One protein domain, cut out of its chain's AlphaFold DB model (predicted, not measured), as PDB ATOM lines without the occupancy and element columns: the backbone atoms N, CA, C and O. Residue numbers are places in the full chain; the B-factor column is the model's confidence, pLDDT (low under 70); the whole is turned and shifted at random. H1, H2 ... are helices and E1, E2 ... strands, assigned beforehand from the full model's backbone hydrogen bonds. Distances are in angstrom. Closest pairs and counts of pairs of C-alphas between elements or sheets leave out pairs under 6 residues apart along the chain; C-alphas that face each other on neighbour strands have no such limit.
ATOM      1  N   SER A   3     -85.939  50.090 -66.618       92.56
ATOM      2  CA  SER A   3     -86.299  49.707 -65.255       92.56
ATOM      3  C   SER A   3     -85.063  49.806 -64.365       92.56
ATOM      4  O   SER A   3     -83.951  49.542 -64.829       92.56
ATOM      5  N   ALA A   4     -85.267  50.198 -63.111       92.12
ATOM      6  CA  ALA A   4     -84.263  50.171 -62.059       92.12
ATOM      7  C   ALA A   4     -84.746  49.243 -60.942       92.12
ATOM      8  O   ALA A   4     -85.949  49.153 -60.686       92.12
ATOM      9  N   PHE A   5     -83.818  48.541 -60.308       90.38
ATOM     10  CA  PHE A   5     -84.104  47.595 -59.236       90.38
ATOM     11  C   PHE A   5     -82.931  47.537 -58.257       90.38
ATOM     12  O   PHE A   5     -81.813  47.919 -58.603       90.38
ATOM     13  N   SER A   6     -83.184  47.041 -57.049       88.81
ATOM     14  CA  SER A   6     -82.167  46.869 -56.008       88.81
ATOM     15  C   SER A   6     -81.837  45.381 -55.872       88.81
ATOM     16  O   SER A   6     -82.548  44.682 -55.151       88.81
ATOM     17  N   PRO A   7     -80.852  44.840 -56.617       85.06
ATOM     18  CA  PRO A   7     -80.436  43.459 -56.426       85.06
ATOM     19  C   PRO A   7     -79.775  43.270 -55.064       85.06
ATOM     20  O   PRO A   7     -79.111  44.173 -54.559       85.06
ATOM     21  N   GLU A   8     -79.879  42.059 -54.537       82.38
ATOM     22  CA  GLU A   8     -79.116  41.613 -53.381       82.38
ATOM     23  C   GLU A   8     -78.253  40.417 -53.792       82.38
ATOM     24  O   GLU A   8     -78.744  39.450 -54.378       82.38
ATOM     25  N   PHE A   9     -76.951  40.500 -53.518       75.81
ATOM     26  CA  PHE A   9     -75.999  39.414 -53.733       75.81
ATOM     27  C   PHE A   9     -75.201  39.213 -52.449       75.81
ATOM     28  O   PHE A   9     -74.542  40.138 -51.993       75.81
ATOM     29  N   GLU A  10     -75.262  38.018 -51.856       77.69
ATOM     30  CA  GLU A  10     -74.550  37.702 -50.605       77.69
ATOM     31  C   GLU A  10     -74.789  38.736 -49.482       77.69
ATOM     32  O   GLU A  10     -73.852  39.172 -48.816       77.69
ATOM     33  N   GLN A  11     -76.049  39.151 -49.290       71.94
ATOM     34  CA  GLN A  11     -76.453  40.174 -48.310       71.94
ATOM     35  C   GLN A  11     -75.872  41.575 -48.560       71.94
ATOM     36  O   GLN A  11     -75.836  42.425 -47.668       71.94
ATOM     37  N   GLN A  12     -75.407  41.839 -49.782       78.62
ATOM     38  CA  GLN A  12     -74.982  43.160 -50.223       78.62
ATOM     39  C   GLN A  12     -75.979  43.691 -51.247       78.62
ATOM     40  O   GLN A  12     -76.170  43.114 -52.320       78.62
ATOM     41  N   GLY A  13     -76.610  44.811 -50.900       84.44
ATOM     42  CA  GLY A  13     -77.467  45.546 -51.815       84.44
ATOM     43  C   GLY A  13     -76.662  46.181 -52.950       84.44
ATOM     44  O   GLY A  13     -75.529  46.628 -52.766       84.44
ATOM     45  N   GLY A  14     -77.267  46.249 -54.130       87.12
ATOM     46  CA  GLY A  14     -76.735  46.948 -55.293       87.12
ATOM     47  C   GLY A  14     -77.785  47.826 -55.963       87.12
ATOM     48  O   GLY A  14     -78.938  47.891 -55.541       87.12
ATOM     49  N   LEU A  15     -77.380  48.484 -57.047       90.62
ATOM     50  CA  LEU A  15     -78.269  49.216 -57.943       90.62
ATOM     51  C   LEU A  15     -78.170  48.603 -59.339       90.62
ATOM     52  O   LEU A  15     -77.093  48.560 -59.934       90.62
ATOM     53  N   GLY A  16     -79.294  48.110 -59.846       92.31
ATOM     54  CA  GLY A  16     -79.403  47.467 -61.146       92.31
ATOM     55  C   GLY A  16     -80.260  48.277 -62.110       92.31
ATOM     56  O   GLY A  16     -81.270  48.863 -61.724       92.31
ATOM     57  N   PHE A  17     -79.886  48.259 -63.388       93.94
ATOM     58  CA  PHE A  17     -80.670  48.837 -64.475       93.94
ATOM     59  C   PHE A  17     -80.905  47.794 -65.565       93.94
ATOM     60  O   PHE A  17     -79.976  47.113 -65.993       93.94
ATOM     61  N   VAL A  18     -82.141  47.710 -66.057       94.19
ATOM     62  CA  VAL A  18     -82.479  46.979 -67.283       94.19
ATOM     63  C   VAL A  18     -82.915  47.988 -68.330       94.19
ATOM     64  O   VAL A  18     -83.950  48.644 -68.191       94.19
ATOM     65  N   ILE A  19     -82.125  48.108 -69.396       93.06
ATOM     66  CA  ILE A  19     -82.364  49.067 -70.472       93.06
ATOM     67  C   ILE A  19     -82.458  48.319 -71.796       93.06
ATOM     68  O   ILE A  19     -81.537  47.622 -72.207       93.06
ATOM     69  N   GLN A  20     -83.580  48.500 -72.486       89.44
ATOM     70  CA  GLN A  20     -83.792  47.998 -73.836       89.44
ATOM     71  C   GLN A  20     -84.048  49.176 -74.771       89.44
ATOM     72  O   GLN A  20     -85.055  49.884 -74.627       89.44
ATOM     73  N   SER A  21     -83.163  49.344 -75.751       89.19
ATOM     74  CA  SER A  21     -83.287  50.347 -76.805       89.19
ATOM     75  C   SER A  21     -83.394  49.685 -78.177       89.19
ATOM     76  O   SER A  21     -82.622  48.773 -78.471       89.19
ATOM     77  N   PRO A  22     -84.321  50.132 -79.042       86.62
ATOM     78  CA  PRO A  22     -84.396  49.657 -80.413       86.62
ATOM     79  C   PRO A  22     -83.383  50.344 -81.336       86.62
ATOM     80  O   PRO A  22     -83.327  49.967 -82.494       86.62
ATOM     81  N   SER A  23     -82.651  51.367 -80.882       86.69
ATOM     82  CA  SER A  23     -81.850  52.232 -81.766       86.69
ATOM     83  C   SER A  23     -80.503  52.671 -81.196       86.69
ATOM     84  O   SER A  23     -79.725  53.280 -81.923       86.69
ATOM     85  N   ALA A  24     -80.227  52.409 -79.916       87.69
ATOM     86  CA  ALA A  24     -78.969  52.775 -79.271       87.69
ATOM     87  C   ALA A  24     -78.160  51.513 -78.926       87.69
ATOM     88  O   ALA A  24     -78.749  50.572 -78.384       87.69
ATOM     89  N   PRO A  25     -76.849  51.491 -79.224       88.12
ATOM     90  CA  PRO A  25     -75.957  50.406 -78.825       88.12
ATOM     91  C   PRO A  25     -75.691  50.412 -77.308       88.12
ATOM     92  O   PRO A  25     -76.018  51.371 -76.603       88.12
ATOM     93  N   ALA A  26     -75.158  49.302 -76.790       87.62
ATOM     94  CA  ALA A  26     -75.016  49.068 -75.351       87.62
ATOM     95  C   ALA A  26     -74.039  50.040 -74.663       87.62
ATOM     96  O   ALA A  26     -74.301  50.463 -73.538       87.62
ATOM     97  N   ASP A  27     -72.963  50.435 -75.341       88.38
ATOM     98  CA  ASP A  27     -71.982  51.432 -74.895       88.38
ATOM     99  C   ASP A  27     -72.626  52.805 -74.669       88.38
ATOM    100  O   ASP A  27     -72.473  53.406 -73.603       88.38
ATOM    101  N   ALA A  28     -73.438  53.260 -75.627       91.12
ATOM    102  CA  ALA A  28     -74.164  54.517 -75.526       91.12
ATOM    103  C   ALA A  28     -75.164  54.490 -74.360       91.12
ATOM    104  O   ALA A  28     -75.312  55.480 -73.642       91.12
ATOM    105  N   LEU A  29     -75.842  53.357 -74.145       92.00
ATOM    106  CA  LEU A  29     -76.748  53.187 -73.007       92.00
ATOM    107  C   LEU A  29     -75.997  53.200 -71.676       92.00
ATOM    108  O   LEU A  29     -76.429  53.885 -70.753       92.00
ATOM    109  N   HIS A  30     -74.865  52.504 -71.590       91.25
ATOM    110  CA  HIS A  30     -74.027  52.491 -70.396       91.25
ATOM    111  C   HIS A  30     -73.519  53.898 -70.047       91.25
ATOM    112  O   HIS A  30     -73.649  54.331 -68.901       91.25
ATOM    113  N   GLN A  31     -73.036  54.659 -71.035       92.88
ATOM    114  CA  GLN A  31     -72.628  56.049 -70.825       92.88
ATOM    115  C   GLN A  31     -73.788  56.905 -70.298       92.88
ATOM    116  O   GLN A  31     -73.614  57.665 -69.345       92.88
ATOM    117  N   LYS A  32     -74.991  56.743 -70.862       94.50
ATOM    118  CA  LYS A  32     -76.186  57.459 -70.398       94.50
ATOM    119  C   LYS A  32     -76.602  57.068 -68.982       94.50
ATOM    120  O   LYS A  32     -77.063  57.932 -68.242       94.50
ATOM    121  N   THR A  33     -76.405  55.814 -68.577       94.00
ATOM    122  CA  THR A  33     -76.613  55.389 -67.186       94.00
ATOM    123  C   THR A  33     -75.642  56.090 -66.238       94.00
ATOM    124  O   THR A  33     -76.071  56.591 -65.203       94.00
ATOM    125  N   LEU A  34     -74.357  56.192 -66.590       94.06
ATOM    126  CA  LEU A  34     -73.374  56.903 -65.763       94.06
ATOM    127  C   LEU A  34     -73.666  58.410 -65.675       94.06
ATOM    128  O   LEU A  34     -73.538  58.995 -64.601       94.06
ATOM    129  N   GLU A  35     -74.088  59.033 -66.780       95.81
ATOM    130  CA  GLU A  35     -74.527  60.436 -66.796       95.81
ATOM    131  C   GLU A  35     -75.760  60.655 -65.912       95.81
ATOM    132  O   GLU A  35     -75.802  61.619 -65.148       95.81
ATOM    133  N   PHE A  36     -76.737  59.747 -65.981       95.19
ATOM    134  CA  PHE A  36     -77.908  59.766 -65.111       95.19
ATOM    135  C   PHE A  36     -77.490  59.705 -63.639       95.19
ATOM    136  O   PHE A  36     -77.825  60.614 -62.889       95.19
ATOM    137  N   LEU A  37     -76.685  58.711 -63.243       94.50
ATOM    138  CA  LEU A  37     -76.219  58.559 -61.859       94.50
ATOM    139  C   LEU A  37     -75.458  59.792 -61.350       94.50
ATOM    140  O   LEU A  37     -75.649  60.197 -60.206       94.50
ATOM    141  N   ALA A  38     -74.632  60.416 -62.194       95.94
ATOM    142  CA  ALA A  38     -73.963  61.666 -61.844       95.94
ATOM    143  C   ALA A  38     -74.961  62.811 -61.596       95.94
ATOM    144  O   ALA A  38     -74.787  63.590 -60.660       95.94
ATOM    145  N   GLY A  39     -76.028  62.891 -62.395       96.69
ATOM    146  CA  GLY A  39     -77.133  63.822 -62.168       96.69
ATOM    147  C   GLY A  39     -77.900  63.543 -60.872       96.69
ATOM    148  O   GLY A  39     -78.263  64.488 -60.173       96.69
ATOM    149  N   GLU A  40     -78.103  62.271 -60.514       94.62
ATOM    150  CA  GLU A  40     -78.766  61.881 -59.262       94.62
ATOM    151  C   GLU A  40     -77.974  62.328 -58.028       94.62
ATOM    152  O   GLU A  40     -78.563  62.835 -57.073       94.62
ATOM    153  N   VAL A  41     -76.644  62.191 -58.065       94.88
ATOM    154  CA  VAL A  41     -75.743  62.667 -57.004       94.88
ATOM    155  C   VAL A  41     -75.876  64.178 -56.812       94.88
ATOM    156  O   VAL A  41     -76.055  64.637 -55.686       94.88
ATOM    157  N   ILE A  42     -75.854  64.947 -57.906       96.44
ATOM    158  CA  ILE A  42     -76.002  66.410 -57.856       96.44
ATOM    159  C   ILE A  42     -77.381  66.785 -57.308       96.44
ATOM    160  O   ILE A  42     -77.480  67.589 -56.386       96.44
ATOM    161  N   ARG A  43     -78.452  66.158 -57.813       96.12
ATOM    162  CA  ARG A  43     -79.807  66.433 -57.323       96.12
ATOM    163  C   ARG A  43     -79.937  66.123 -55.832       96.12
ATOM    164  O   ARG A  43     -80.590  66.884 -55.128       96.12
ATOM    165  N   LEU A  44     -79.353  65.023 -55.345       96.06
ATOM    166  CA  LEU A  44     -79.371  64.725 -53.913       96.06
ATOM    167  C   LEU A  44     -78.585  65.776 -53.123       96.06
ATOM    168  O   LEU A  44     -79.043  66.182 -52.060       96.06
ATOM    169  N   ALA A  45     -77.429  66.220 -53.620       94.56
ATOM    170  CA  ALA A  45     -76.624  67.245 -52.961       94.56
ATOM    171  C   ALA A  45     -77.385  68.574 -52.803       94.56
ATOM    172  O   ALA A  45     -77.331  69.171 -51.726       94.56
ATOM    173  N   ASP A  46     -78.127  68.966 -53.841       96.44
ATOM    174  CA  ASP A  46     -78.903  70.211 -53.914       96.44
ATOM    175  C   ASP A  46     -80.297  70.117 -53.260       96.44
ATOM    176  O   ASP A  46     -81.012  71.118 -53.169       96.44
ATOM    177  N   MET A  47     -80.712  68.924 -52.823       97.31
ATOM    178  CA  MET A  47     -82.016  68.694 -52.198       97.31
ATOM    179  C   MET A  47     -82.138  69.469 -50.879       97.31
ATOM    180  O   MET A  47     -81.208  69.484 -50.071       97.31
ATOM    181  N   SER A  48     -83.291  70.095 -50.641       97.44
ATOM    182  CA  SER A  48     -83.547  70.761 -49.361       97.44
ATOM    183  C   SER A  48     -83.698  69.736 -48.223       97.44
ATOM    184  O   SER A  48     -84.117  68.600 -48.474       97.44
ATOM    185  N   PRO A  49     -83.392  70.101 -46.964       96.19
ATOM    186  CA  PRO A  49     -83.664  69.235 -45.818       96.19
ATOM    187  C   PRO A  49     -85.137  68.819 -45.721       96.19
ATOM    188  O   PRO A  49     -85.434  67.689 -45.338       96.19
ATOM    189  N   GLU A  50     -86.056  69.713 -46.095       97.50
ATOM    190  CA  GLU A  50     -87.496  69.460 -46.099       97.50
ATOM    191  C   GLU A  50     -87.883  68.411 -47.149       97.50
ATOM    192  O   GLU A  50     -88.592  67.456 -46.828       97.50
ATOM    193  N   ASP A  51     -87.380  68.538 -48.381       97.69
ATOM    194  CA  ASP A  51     -87.635  67.557 -49.442       97.69
ATOM    195  C   ASP A  51     -86.999  66.201 -49.109       97.69
ATOM    196  O   ASP A  51     -87.576  65.149 -49.392       97.69
ATOM    197  N   TYR A  52     -85.812  66.199 -48.492       97.44
ATOM    198  CA  TYR A  52     -85.165  64.969 -48.037       97.44
ATOM    199  C   TYR A  52     -86.019  64.251 -46.989       97.44
ATOM    200  O   TYR A  52     -86.330  63.069 -47.159       97.44
ATOM    201  N   ALA A  53     -86.456  64.975 -45.954       97.19
ATOM    202  CA  ALA A  53     -87.330  64.434 -44.919       97.19
ATOM    203  C   ALA A  53     -88.639  63.899 -45.520       97.19
ATOM    204  O   ALA A  53     -89.057  62.790 -45.196       97.19
ATOM    205  N   GLN A  54     -89.236  64.621 -46.473       97.88
ATOM    206  CA  GLN A  54     -90.450  64.171 -47.150       97.88
ATOM    207  C   GLN A  54     -90.239  62.867 -47.941       97.88
ATOM    208  O   GLN A  54     -91.100  61.983 -47.918       97.88
ATOM    209  N   ASN A  55     -89.104  62.714 -48.631       97.06
ATOM    210  CA  ASN A  55     -88.765  61.468 -49.326       97.06
ATOM    211  C   ASN A  55     -88.565  60.304 -48.341       97.06
ATOM    212  O   ASN A  55     -89.052  59.199 -48.585       97.06
ATOM    213  N   GLN A  56     -87.886  60.559 -47.220       97.50
ATOM    214  CA  GLN A  56     -87.653  59.576 -46.162       97.50
ATOM    215  C   GLN A  56     -88.973  59.108 -45.531       97.50
ATOM    216  O   GLN A  56     -89.220  57.907 -45.428       97.50
ATOM    217  N   GLU A  57     -89.862  60.042 -45.185       97.81
ATOM    218  CA  GLU A  57     -91.201  59.751 -44.663       97.81
ATOM    219  C   GLU A  57     -92.051  58.967 -45.668       97.81
ATOM    220  O   GLU A  57     -92.721  58.002 -45.296       97.81
ATOM    221  N   GLY A  58     -91.997  59.341 -46.950       98.31
ATOM    222  CA  GLY A  58     -92.694  58.633 -48.020       98.31
ATOM    223  C   GLY A  58     -92.246  57.177 -48.148       98.31
ATOM    224  O   GLY A  58     -93.086  56.284 -48.272       98.31
ATOM    225  N   LEU A  59     -90.937  56.923 -48.057       97.62
ATOM    226  CA  LEU A  59     -90.385  55.570 -48.091       97.62
ATOM    227  C   LEU A  59     -90.766  54.765 -46.839       97.62
ATOM    228  O   LEU A  59     -91.201  53.622 -46.957       97.62
ATOM    229  N   ILE A  60     -90.673  55.362 -45.647       98.44
ATOM    230  CA  ILE A  60     -91.096  54.720 -44.391       98.44
ATOM    231  C   ILE A  60     -92.582  54.341 -44.449       98.44
ATOM    232  O   ILE A  60     -92.955  53.231 -44.072       98.44
ATOM    233  N   ALA A  61     -93.435  55.230 -44.964       98.31
ATOM    234  CA  ALA A  61     -94.861  54.963 -45.105       98.31
ATOM    235  C   ALA A  61     -95.151  53.783 -46.049       98.31
ATOM    236  O   ALA A  61     -96.076  53.016 -45.787       98.31
ATOM    237  N   GLN A  62     -94.359  53.616 -47.116       96.94
ATOM    238  CA  GLN A  62     -94.450  52.457 -48.010       96.94
ATOM    239  C   GLN A  62     -94.008  51.164 -47.316       96.94
ATOM    240  O   GLN A  62     -94.704  50.156 -47.403       96.94
ATOM    241  N   VAL A  63     -92.890  51.193 -46.584       96.56
ATOM    242  CA  VAL A  63     -92.378  50.030 -45.834       96.56
ATOM    243  C   VAL A  63     -93.369  49.570 -44.759       96.56
ATOM    244  O   VAL A  63     -93.555  48.371 -44.541       96.56
ATOM    245  N   LEU A  64     -94.036  50.515 -44.096       97.31
ATOM    246  CA  LEU A  64     -95.010  50.250 -43.034       97.31
ATOM    247  C   LEU A  64     -96.455  50.119 -43.548       97.31
ATOM    248  O   LEU A  64     -97.392  50.085 -42.739       97.31
ATOM    249  N   GLU A  65     -96.665  50.049 -44.867       96.88
ATOM    250  CA  GLU A  65     -97.999  49.849 -45.432       96.88
ATOM    251  C   GLU A  65     -98.595  48.536 -44.901       96.88
ATOM    252  O   GLU A  65     -97.955  47.485 -44.863       96.88
ATOM    253  N   LYS A  66     -99.851  48.593 -44.448       95.50
ATOM    254  CA  LYS A  66    -100.530  47.413 -43.908       95.50
ATOM    255  C   LYS A  66    -100.831  46.414 -45.019       95.50
ATOM    256  O   LYS A  66    -101.395  46.792 -46.044       95.50
ATOM    257  N   ASP A  67    -100.603  45.133 -44.724       96.50
ATOM    258  CA  ASP A  67    -101.021  44.022 -45.583       96.50
ATOM    259  C   ASP A  67    -102.514  44.155 -45.956       96.50
ATOM    260  O   ASP A  67    -103.386  44.228 -45.078       96.50
ATOM    261  N   LYS A  68    -102.829  44.145 -47.254       96.12
ATOM    262  CA  LYS A  68    -104.197  44.317 -47.783       96.12
ATOM    263  C   LYS A  68    -105.022  43.044 -47.657       96.12
ATOM    264  O   LYS A  68    -106.252  43.085 -47.685       96.12
ATOM    265  N   ASN A  69    -104.355  41.899 -47.550       97.62
ATOM    266  CA  ASN A  69    -104.975  40.584 -47.484       97.62
ATOM    267  C   ASN A  69    -104.083  39.571 -46.743       97.62
ATOM    268  O   ASN A  69    -102.937  39.843 -46.391       97.62
ATOM    269  N   LEU A  70    -104.630  38.375 -46.495       97.25
ATOM    270  CA  LEU A  70    -103.912  37.295 -45.810       97.25
ATOM    271  C   LEU A  70    -102.701  36.776 -46.596       97.25
ATOM    272  O   LEU A  70    -101.751  36.313 -45.974       97.25
ATOM    273  N   GLY A  71    -102.735  36.841 -47.930       98.06
ATOM    274  CA  GLY A  71    -101.632  36.399 -48.782       98.06
ATOM    275  C   GLY A  71    -100.400  37.282 -48.611       98.06
ATOM    276  O   GLY A  71     -99.320  36.766 -48.346       98.06
ATOM    277  N   GLU A  72    -100.579  38.602 -48.667       96.88
ATOM    278  CA  GLU A  72     -99.513  39.583 -48.405       96.88
ATOM    279  C   GLU A  72     -98.928  39.415 -47.002       96.88
ATOM    280  O   GLU A  72     -97.712  39.345 -46.844       96.88
ATOM    281  N   ARG A  73     -99.784  39.227 -45.988       96.56
ATOM    282  CA  ARG A  73     -99.323  38.972 -44.618       96.56
ATOM    283  C   ARG A  73     -98.496  37.694 -44.505       96.56
ATOM    284  O   ARG A  73     -97.475  37.682 -43.825       96.56
ATOM    285  N   ALA A  74     -98.960  36.608 -45.122       97.06
ATOM    286  CA  ALA A  74     -98.237  35.344 -45.114       97.06
ATOM    287  C   ALA A  74     -96.884  35.482 -45.821       97.06
ATOM    288  O   ALA A  74     -95.895  34.952 -45.327       97.06
ATOM    289  N   TRP A  75     -96.838  36.219 -46.933       96.19
ATOM    290  CA  TRP A  75     -95.601  36.496 -47.657       96.19
ATOM    291  C   TRP A  75     -94.619  37.316 -46.817       96.19
ATOM    292  O   TRP A  75     -93.467  36.916 -46.692       96.19
ATOM    293  N   ARG A  76     -95.084  38.382 -46.151       95.31
ATOM    294  CA  ARG A  76     -94.251  39.185 -45.243       95.31
ATOM    295  C   ARG A  76     -93.633  38.339 -44.130       95.31
ATOM    296  O   ARG A  76     -92.431  38.401 -43.921       95.31
ATOM    297  N   TYR A  77     -94.423  37.497 -43.459       95.75
ATOM    298  CA  TYR A  77     -93.886  36.604 -42.426       95.75
ATOM    299  C   TYR A  77     -92.903  35.567 -42.970       95.75
ATOM    300  O   TYR A  77     -91.975  35.186 -42.261       95.75
ATOM    301  N   TRP A  78     -93.095  35.094 -44.202       95.88
ATOM    302  CA  TRP A  78     -92.118  34.221 -44.846       95.88
ATOM    303  C   TRP A  78     -90.813  34.951 -45.166       95.88
ATOM    304  O   TRP A  78     -89.763  34.376 -44.901       95.88
ATOM    305  N   SER A  79     -90.871  36.195 -45.660       93.31
ATOM    306  CA  SER A  79     -89.687  37.044 -45.880       93.31
ATOM    307  C   SER A  79     -88.924  37.256 -44.576       93.31
ATOM    308  O   SER A  79     -87.736  36.972 -44.506       93.31
ATOM    309  N   ASP A  80     -89.636  37.619 -43.502       95.44
ATOM    310  CA  ASP A  80     -89.042  37.794 -42.174       95.44
ATOM    311  C   ASP A  80     -88.290  36.529 -41.723       95.44
ATOM    312  O   ASP A  80     -87.185  36.617 -41.200       95.44
ATOM    313  N   LEU A  81     -88.853  35.336 -41.936       94.94
ATOM    314  CA  LEU A  81     -88.183  34.080 -41.579       94.94
ATOM    315  C   LEU A  81     -86.959  33.781 -42.450       94.94
ATOM    316  O   LEU A  81     -85.965  33.295 -41.912       94.94
ATOM    317  N   ASP A  82     -87.039  34.042 -43.756       92.69
ATOM    318  CA  ASP A  82     -85.937  33.838 -44.707       92.69
ATOM    319  C   ASP A  82     -84.753  34.770 -44.394       92.69
ATOM    320  O   ASP A  82     -83.597  34.348 -44.388       92.69
ATOM    321  N   GLU A  83     -85.056  36.008 -44.003       89.31
ATOM    322  CA  GLU A  83     -84.089  37.037 -43.606       89.31
ATOM    323  C   GLU A  83     -83.626  36.907 -42.137       89.31
ATOM    324  O   GLU A  83     -82.693  37.582 -41.701       89.31
ATOM    325  N   GLY A  84     -84.236  36.007 -41.355       92.38
ATOM    326  CA  GLY A  84     -83.844  35.706 -39.972       92.38
ATOM    327  C   GLY A  84     -84.510  36.559 -38.880       92.38
ATOM    328  O   GLY A  84     -84.154  36.440 -37.702       92.38
ATOM    329  N   TYR A  85     -85.511  37.374 -39.213       93.94
ATOM    330  CA  TYR A  85     -86.328  38.156 -38.280       93.94
ATOM    331  C   TYR A  85     -87.350  37.292 -37.521       93.94
ATOM    332  O   TYR A  85     -88.526  37.184 -37.861       93.94
ATOM    333  N   GLN A  86     -86.934  36.722 -36.390       92.62
ATOM    334  CA  GLN A  86     -87.782  35.830 -35.577       92.62
ATOM    335  C   GLN A  86     -88.967  36.516 -34.872       92.62
ATOM    336  O   GLN A  86     -89.869  35.841 -34.375       92.62
ATOM    337  N   LYS A  87     -88.949  37.849 -34.772       96.19
ATOM    338  CA  LYS A  87     -90.006  38.642 -34.126       96.19
ATOM    339  C   LYS A  87     -91.051  39.172 -35.109       96.19
ATOM    340  O   LYS A  87     -92.026  39.768 -34.657       96.19
ATOM    341  N   PHE A  88     -90.870  38.928 -36.408       95.19
ATOM    342  CA  PHE A  88     -91.740  39.427 -37.477       95.19
ATOM    343  C   PHE A  88     -91.893  40.958 -37.489       95.19
ATOM    344  O   PHE A  88     -92.972  41.501 -37.752       95.19
ATOM    345  N   ASP A  89     -90.814  41.646 -37.114       95.81
ATOM    346  CA  ASP A  89     -90.695  43.099 -37.025       95.81
ATOM    347  C   ASP A  89     -89.719  43.663 -38.074       95.81
ATOM    348  O   ASP A  89     -89.282  44.804 -37.932       95.81
ATOM    349  N   GLY A  90     -89.417  42.911 -39.146       95.38
ATOM    350  CA  GLY A  90     -88.460  43.301 -40.190       95.38
ATOM    351  C   GLY A  90     -88.787  44.658 -40.815       95.38
ATOM    352  O   GLY A  90     -87.941  45.548 -40.830       95.38
ATOM    353  N   ASN A  91     -90.048  44.892 -41.199       96.25
ATOM    354  CA  ASN A  91     -90.476  46.196 -41.727       96.25
ATOM    355  C   ASN A  91     -90.285  47.343 -40.718       96.25
ATOM    356  O   ASN A  91     -89.971  48.460 -41.123       96.25
ATOM    357  N   GLN A  92     -90.468  47.092 -39.416       97.56
ATOM    358  CA  GLN A  92     -90.247  48.122 -38.398       97.56
ATOM    359  C   GLN A  92     -88.756  48.416 -38.244       97.56
ATOM    360  O   GLN A  92     -88.367  49.579 -38.246       97.56
ATOM    361  N   GLN A  93     -87.917  47.380 -38.187       97.06
ATOM    362  CA  GLN A  93     -86.465  47.547 -38.129       97.06
ATOM    363  C   GLN A  93     -85.927  48.266 -39.377       97.06
ATOM    364  O   GLN A  93     -85.070  49.140 -39.260       97.06
ATOM    365  N   LEU A  94     -86.468  47.958 -40.560       95.62
ATOM    366  CA  LEU A  94     -86.132  48.645 -41.805       95.62
ATOM    367  C   LEU A  94     -86.560  50.118 -41.775       95.62
ATOM    368  O   LEU A  94     -85.779  50.986 -42.158       95.62
ATOM    369  N   ALA A  95     -87.768  50.421 -41.294       98.25
ATOM    370  CA  ALA A  95     -88.234  51.798 -41.139       98.25
ATOM    371  C   ALA A  95     -87.354  52.602 -40.166       98.25
ATOM    372  O   ALA A  95     -86.983  53.738 -40.468       98.25
ATOM    373  N   ASP A  96     -86.971  52.001 -39.039       98.19
ATOM    374  CA  ASP A  96     -86.086  52.617 -38.048       98.19
ATOM    375  C   ASP A  96     -84.689  52.872 -38.642       98.19
ATOM    376  O   ASP A  96     -84.117  53.951 -38.461       98.19
ATOM    377  N   ALA A  97     -84.164  51.915 -39.416       96.69
ATOM    378  CA  ALA A  97     -82.901  52.065 -40.131       96.69
ATOM    379  C   ALA A  97     -82.967  53.209 -41.152       96.69
ATOM    380  O   ALA A  97     -82.096  54.079 -41.133       96.69
ATOM    381  N   ILE A  98     -84.021  53.269 -41.977       97.19
ATOM    382  CA  ILE A  98     -84.241  54.365 -42.931       97.19
ATOM    383  C   ILE A  98     -84.278  55.701 -42.196       97.19
ATOM    384  O   ILE A  98     -83.577  56.620 -42.609       97.19
ATOM    385  N   SER A  99     -85.029  55.805 -41.095       97.50
ATOM    386  CA  SER A  99     -85.149  57.034 -40.297       97.50
ATOM    387  C   SER A  99     -83.817  57.509 -39.702       97.50
ATOM    388  O   SER A  99     -83.682  58.692 -39.394       97.50
ATOM    389  N   SER A 100     -82.853  56.606 -39.508       97.31
ATOM    390  CA  SER A 100     -81.543  56.929 -38.934       97.31
ATOM    391  C   SER A 100     -80.530  57.474 -39.947       97.31
ATOM    392  O   SER A 100     -79.501  58.011 -39.545       97.31
ATOM    393  N   ILE A 101     -80.810  57.350 -41.251       96.94
ATOM    394  CA  ILE A 101     -79.918  57.804 -42.323       96.94
ATOM    395  C   ILE A 101     -80.091  59.311 -42.512       96.94
ATOM    396  O   ILE A 101     -81.135  59.783 -42.974       96.94
ATOM    397  N   ASP A 102     -79.053  60.077 -42.186       96.19
ATOM    398  CA  ASP A 102     -79.021  61.511 -42.452       96.19
ATOM    399  C   ASP A 102     -78.625  61.820 -43.907       96.19
ATOM    400  O   ASP A 102     -78.009  61.010 -44.609       96.19
ATOM    401  N   HIS A 103     -78.981  63.022 -44.358       96.31
ATOM    402  CA  HIS A 103     -78.781  63.460 -45.738       96.31
ATOM    403  C   HIS A 103     -77.310  63.441 -46.172       96.31
ATOM    404  O   HIS A 103     -77.011  63.057 -47.302       96.31
ATOM    405  N   GLU A 104     -76.383  63.805 -45.285       95.69
ATOM    406  CA  GLU A 104     -74.948  63.846 -45.589       95.69
ATOM    407  C   GLU A 104     -74.363  62.438 -45.738       95.69
ATOM    408  O   GLU A 104     -73.574  62.181 -46.651       95.69
ATOM    409  N   SER A 105     -74.801  61.495 -44.901       95.88
ATOM    410  CA  SER A 105     -74.403  60.089 -44.995       95.88
ATOM    411  C   SER A 105     -74.828  59.466 -46.330       95.88
ATOM    412  O   SER A 105     -74.028  58.782 -46.977       95.88
ATOM    413  N   LEU A 106     -76.040  59.777 -46.807       95.38
ATOM    414  CA  LEU A 106     -76.525  59.288 -48.096       95.38
ATOM    415  C   LEU A 106     -75.784  59.937 -49.274       95.38
ATOM    416  O   LEU A 106     -75.458  59.241 -50.238       95.38
ATOM    417  N   LYS A 107     -75.470  61.239 -49.195       94.75
ATOM    418  CA  LYS A 107     -74.635  61.924 -50.201       94.75
ATOM    419  C   LYS A 107     -73.274  61.248 -50.326       94.75
ATOM    420  O   LYS A 107     -72.880  60.870 -51.428       94.75
ATOM    421  N   ALA A 108     -72.593  61.035 -49.200       95.50
ATOM    422  CA  ALA A 108     -71.285  60.390 -49.174       95.50
ATOM    423  C   ALA A 108     -71.331  58.967 -49.753       95.50
ATOM    424  O   ALA A 108     -70.436  58.572 -50.506       95.50
ATOM    425  N   TYR A 109     -72.389  58.212 -49.442       93.75
ATOM    426  CA  TYR A 109     -72.605  56.879 -49.996       93.75
ATOM    427  C   TYR A 109     -72.803  56.900 -51.519       93.75
ATOM    428  O   TYR A 109     -72.140  56.141 -52.227       93.75
ATOM    429  N   LEU A 110     -73.670  57.773 -52.049       93.00
ATOM    430  CA  LEU A 110     -73.895  57.856 -53.497       93.00
ATOM    431  C   LEU A 110     -72.660  58.361 -54.256       93.00
ATOM    432  O   LEU A 110     -72.397  57.879 -55.359       93.00
ATOM    433  N   ASP A 111     -71.871  59.258 -53.665       93.56
ATOM    434  CA  ASP A 111     -70.587  59.694 -54.224       93.56
ATOM    435  C   ASP A 111     -69.581  58.540 -54.340       93.56
ATOM    436  O   ASP A 111     -68.885  58.405 -55.354       93.56
ATOM    437  N   ASP A 112     -69.470  57.704 -53.304       93.25
ATOM    438  CA  ASP A 112     -68.622  56.509 -53.332       93.25
ATOM    439  C   ASP A 112     -69.132  55.485 -54.355       93.25
ATOM    440  O   ASP A 112     -68.361  54.967 -55.168       93.25
ATOM    441  N   MET A 113     -70.447  55.266 -54.387       91.56
ATOM    442  CA  MET A 113     -71.089  54.380 -55.353       91.56
ATOM    443  C   MET A 113     -70.832  54.843 -56.792       91.56
ATOM    444  O   MET A 113     -70.426  54.031 -57.619       91.56
ATOM    445  N   LEU A 114     -70.948  56.141 -57.097       92.25
ATOM    446  CA  LEU A 114     -70.669  56.679 -58.433       92.25
ATOM    447  C   LEU A 114     -69.203  56.480 -58.851       92.25
ATOM    448  O   LEU A 114     -68.917  56.253 -60.030       92.25
ATOM    449  N   LYS A 115     -68.254  56.553 -57.909       92.69
ATOM    450  CA  LYS A 115     -66.839  56.255 -58.191       92.69
ATOM    451  C   LYS A 115     -66.660  54.787 -58.567       92.69
ATOM    452  O   LYS A 115     -65.992  54.509 -59.563       92.69
ATOM    453  N   LYS A 116     -67.286  53.877 -57.816       91.38
ATOM    454  CA  LYS A 116     -67.263  52.432 -58.086       91.38
ATOM    455  C   LYS A 116     -67.981  52.084 -59.385       91.38
ATOM    456  O   LYS A 116     -67.457  51.305 -60.169       91.38
ATOM    457  N   ALA A 117     -69.106  52.724 -59.691       89.62
ATOM    458  CA  ALA A 117     -69.889  52.468 -60.900       89.62
ATOM    459  C   ALA A 117     -69.085  52.646 -62.202       89.62
ATOM    460  O   ALA A 117     -69.444  52.077 -63.227       89.62
ATOM    461  N   LYS A 118     -67.970  53.386 -62.178       87.50
ATOM    462  CA  LYS A 118     -67.089  53.569 -63.343       87.50
ATOM    463  C   LYS A 118     -66.225  52.349 -63.671       87.50
ATOM    464  O   LYS A 118     -65.768  52.237 -64.806       87.50
ATOM    465  N   ASN A 119     -65.938  51.475 -62.705       89.12
ATOM    466  CA  ASN A 119     -64.981  50.373 -62.877       89.12
ATOM    467  C   ASN A 119     -65.329  49.070 -62.130       89.12
ATOM    468  O   ASN A 119     -64.663  48.060 -62.340       89.12
TER     469      ASN A 119
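This is residues 3 to 119 of the 141 residues of an uncharacterized protein of Gammaproteobacteria bacterium (UniProt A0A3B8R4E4). Two pairs of antiparallel helices, H1 with H5 and H2 with H4, form the two arms of a V; the tight links H1 to H2 and H4 to H5 lie at its corner, H3 lies across the far end of the H2 and H4 arm, and the small strand hairpin of E1 and E2 lies in the opening between the arms. The V is loose, with few contacts across its opening. The printed part has 117 residues, with two named strands followed by five named helices, in the order E1, E2, H1, H2, H3, H4, H5; the sheet, E1 - E2, is antiparallel and the class is mostly helix. The radius of gyration of the C-alphas is 17.4 A, and the C-alphas span 45 by 36 by 26 A.

E1, residues 3 to 5, begins with C-alpha 3 at (-86.299, 49.707, -65.255), and E2 is residues 16 to 19. H1, residues 26 to 46, is the longest helix, 30.4 A from C-alpha 26 to C-alpha 46 at (-78.903, 70.211, -53.914). H2, residues 49 to 63, measures 21.1 A, and H3, residues 70 to 83, measures 19.9 A. H4, residues 90 to 100, measures 15.3 A. H5, residues 103 to 117, measures 20.7 A and ends with C-alpha 117 at (-69.889, 52.468, -60.900).

E1 and E2 form a hairpin, antiparallel at 167 degrees, with N 3 and O 18 2.9 A apart and N 16 and O 5 2.8 A apart, both within hydrogen-bond range. Between them, residues 8 to 9 pair with residues 12 to 13, antiparallel. The closest C-alphas of E2 and H1 are those of Ile 19 and Leu 29, 7.4 A apart. H1 and H5 touch at a shallow tilt of 18 degrees, opposite ways, closest at the C-alphas of Val 41 and Leu 110, 6.2 A. H2 and H4 touch at a shallow tilt of 5 degrees, opposite ways, closest at the C-alphas of Ile 60 and Ala 95, 5.2 A. H2 and H5 are close but not clearly touching, about perpendicular at 77 degrees; their closest C-alphas are those of Tyr 52 and His 103, 7.0 A. H3 and H4 are close but not clearly touching, at a tilt of 69 degrees, only just steep, and their closest C-alphas are those of Asp 80 and Gly 90, 5.9 A. H1 and H3 are apart. In H1, H2, H3, H4 and H5 every O i to N i+4 pair is within hydrogen-bond range.

The two C-alphas farthest apart are those of Ser 23 and Lys 87, 50.2 A. Residues 22 to 28, of which 26 to 28 belong to H1, stand free, as do residues 68 to 74, of which 70 to 74 belong to H3. The printed part has no cut and no long link. The mean pLDDT of the printed part is 93.6, and no printed residue is under 70.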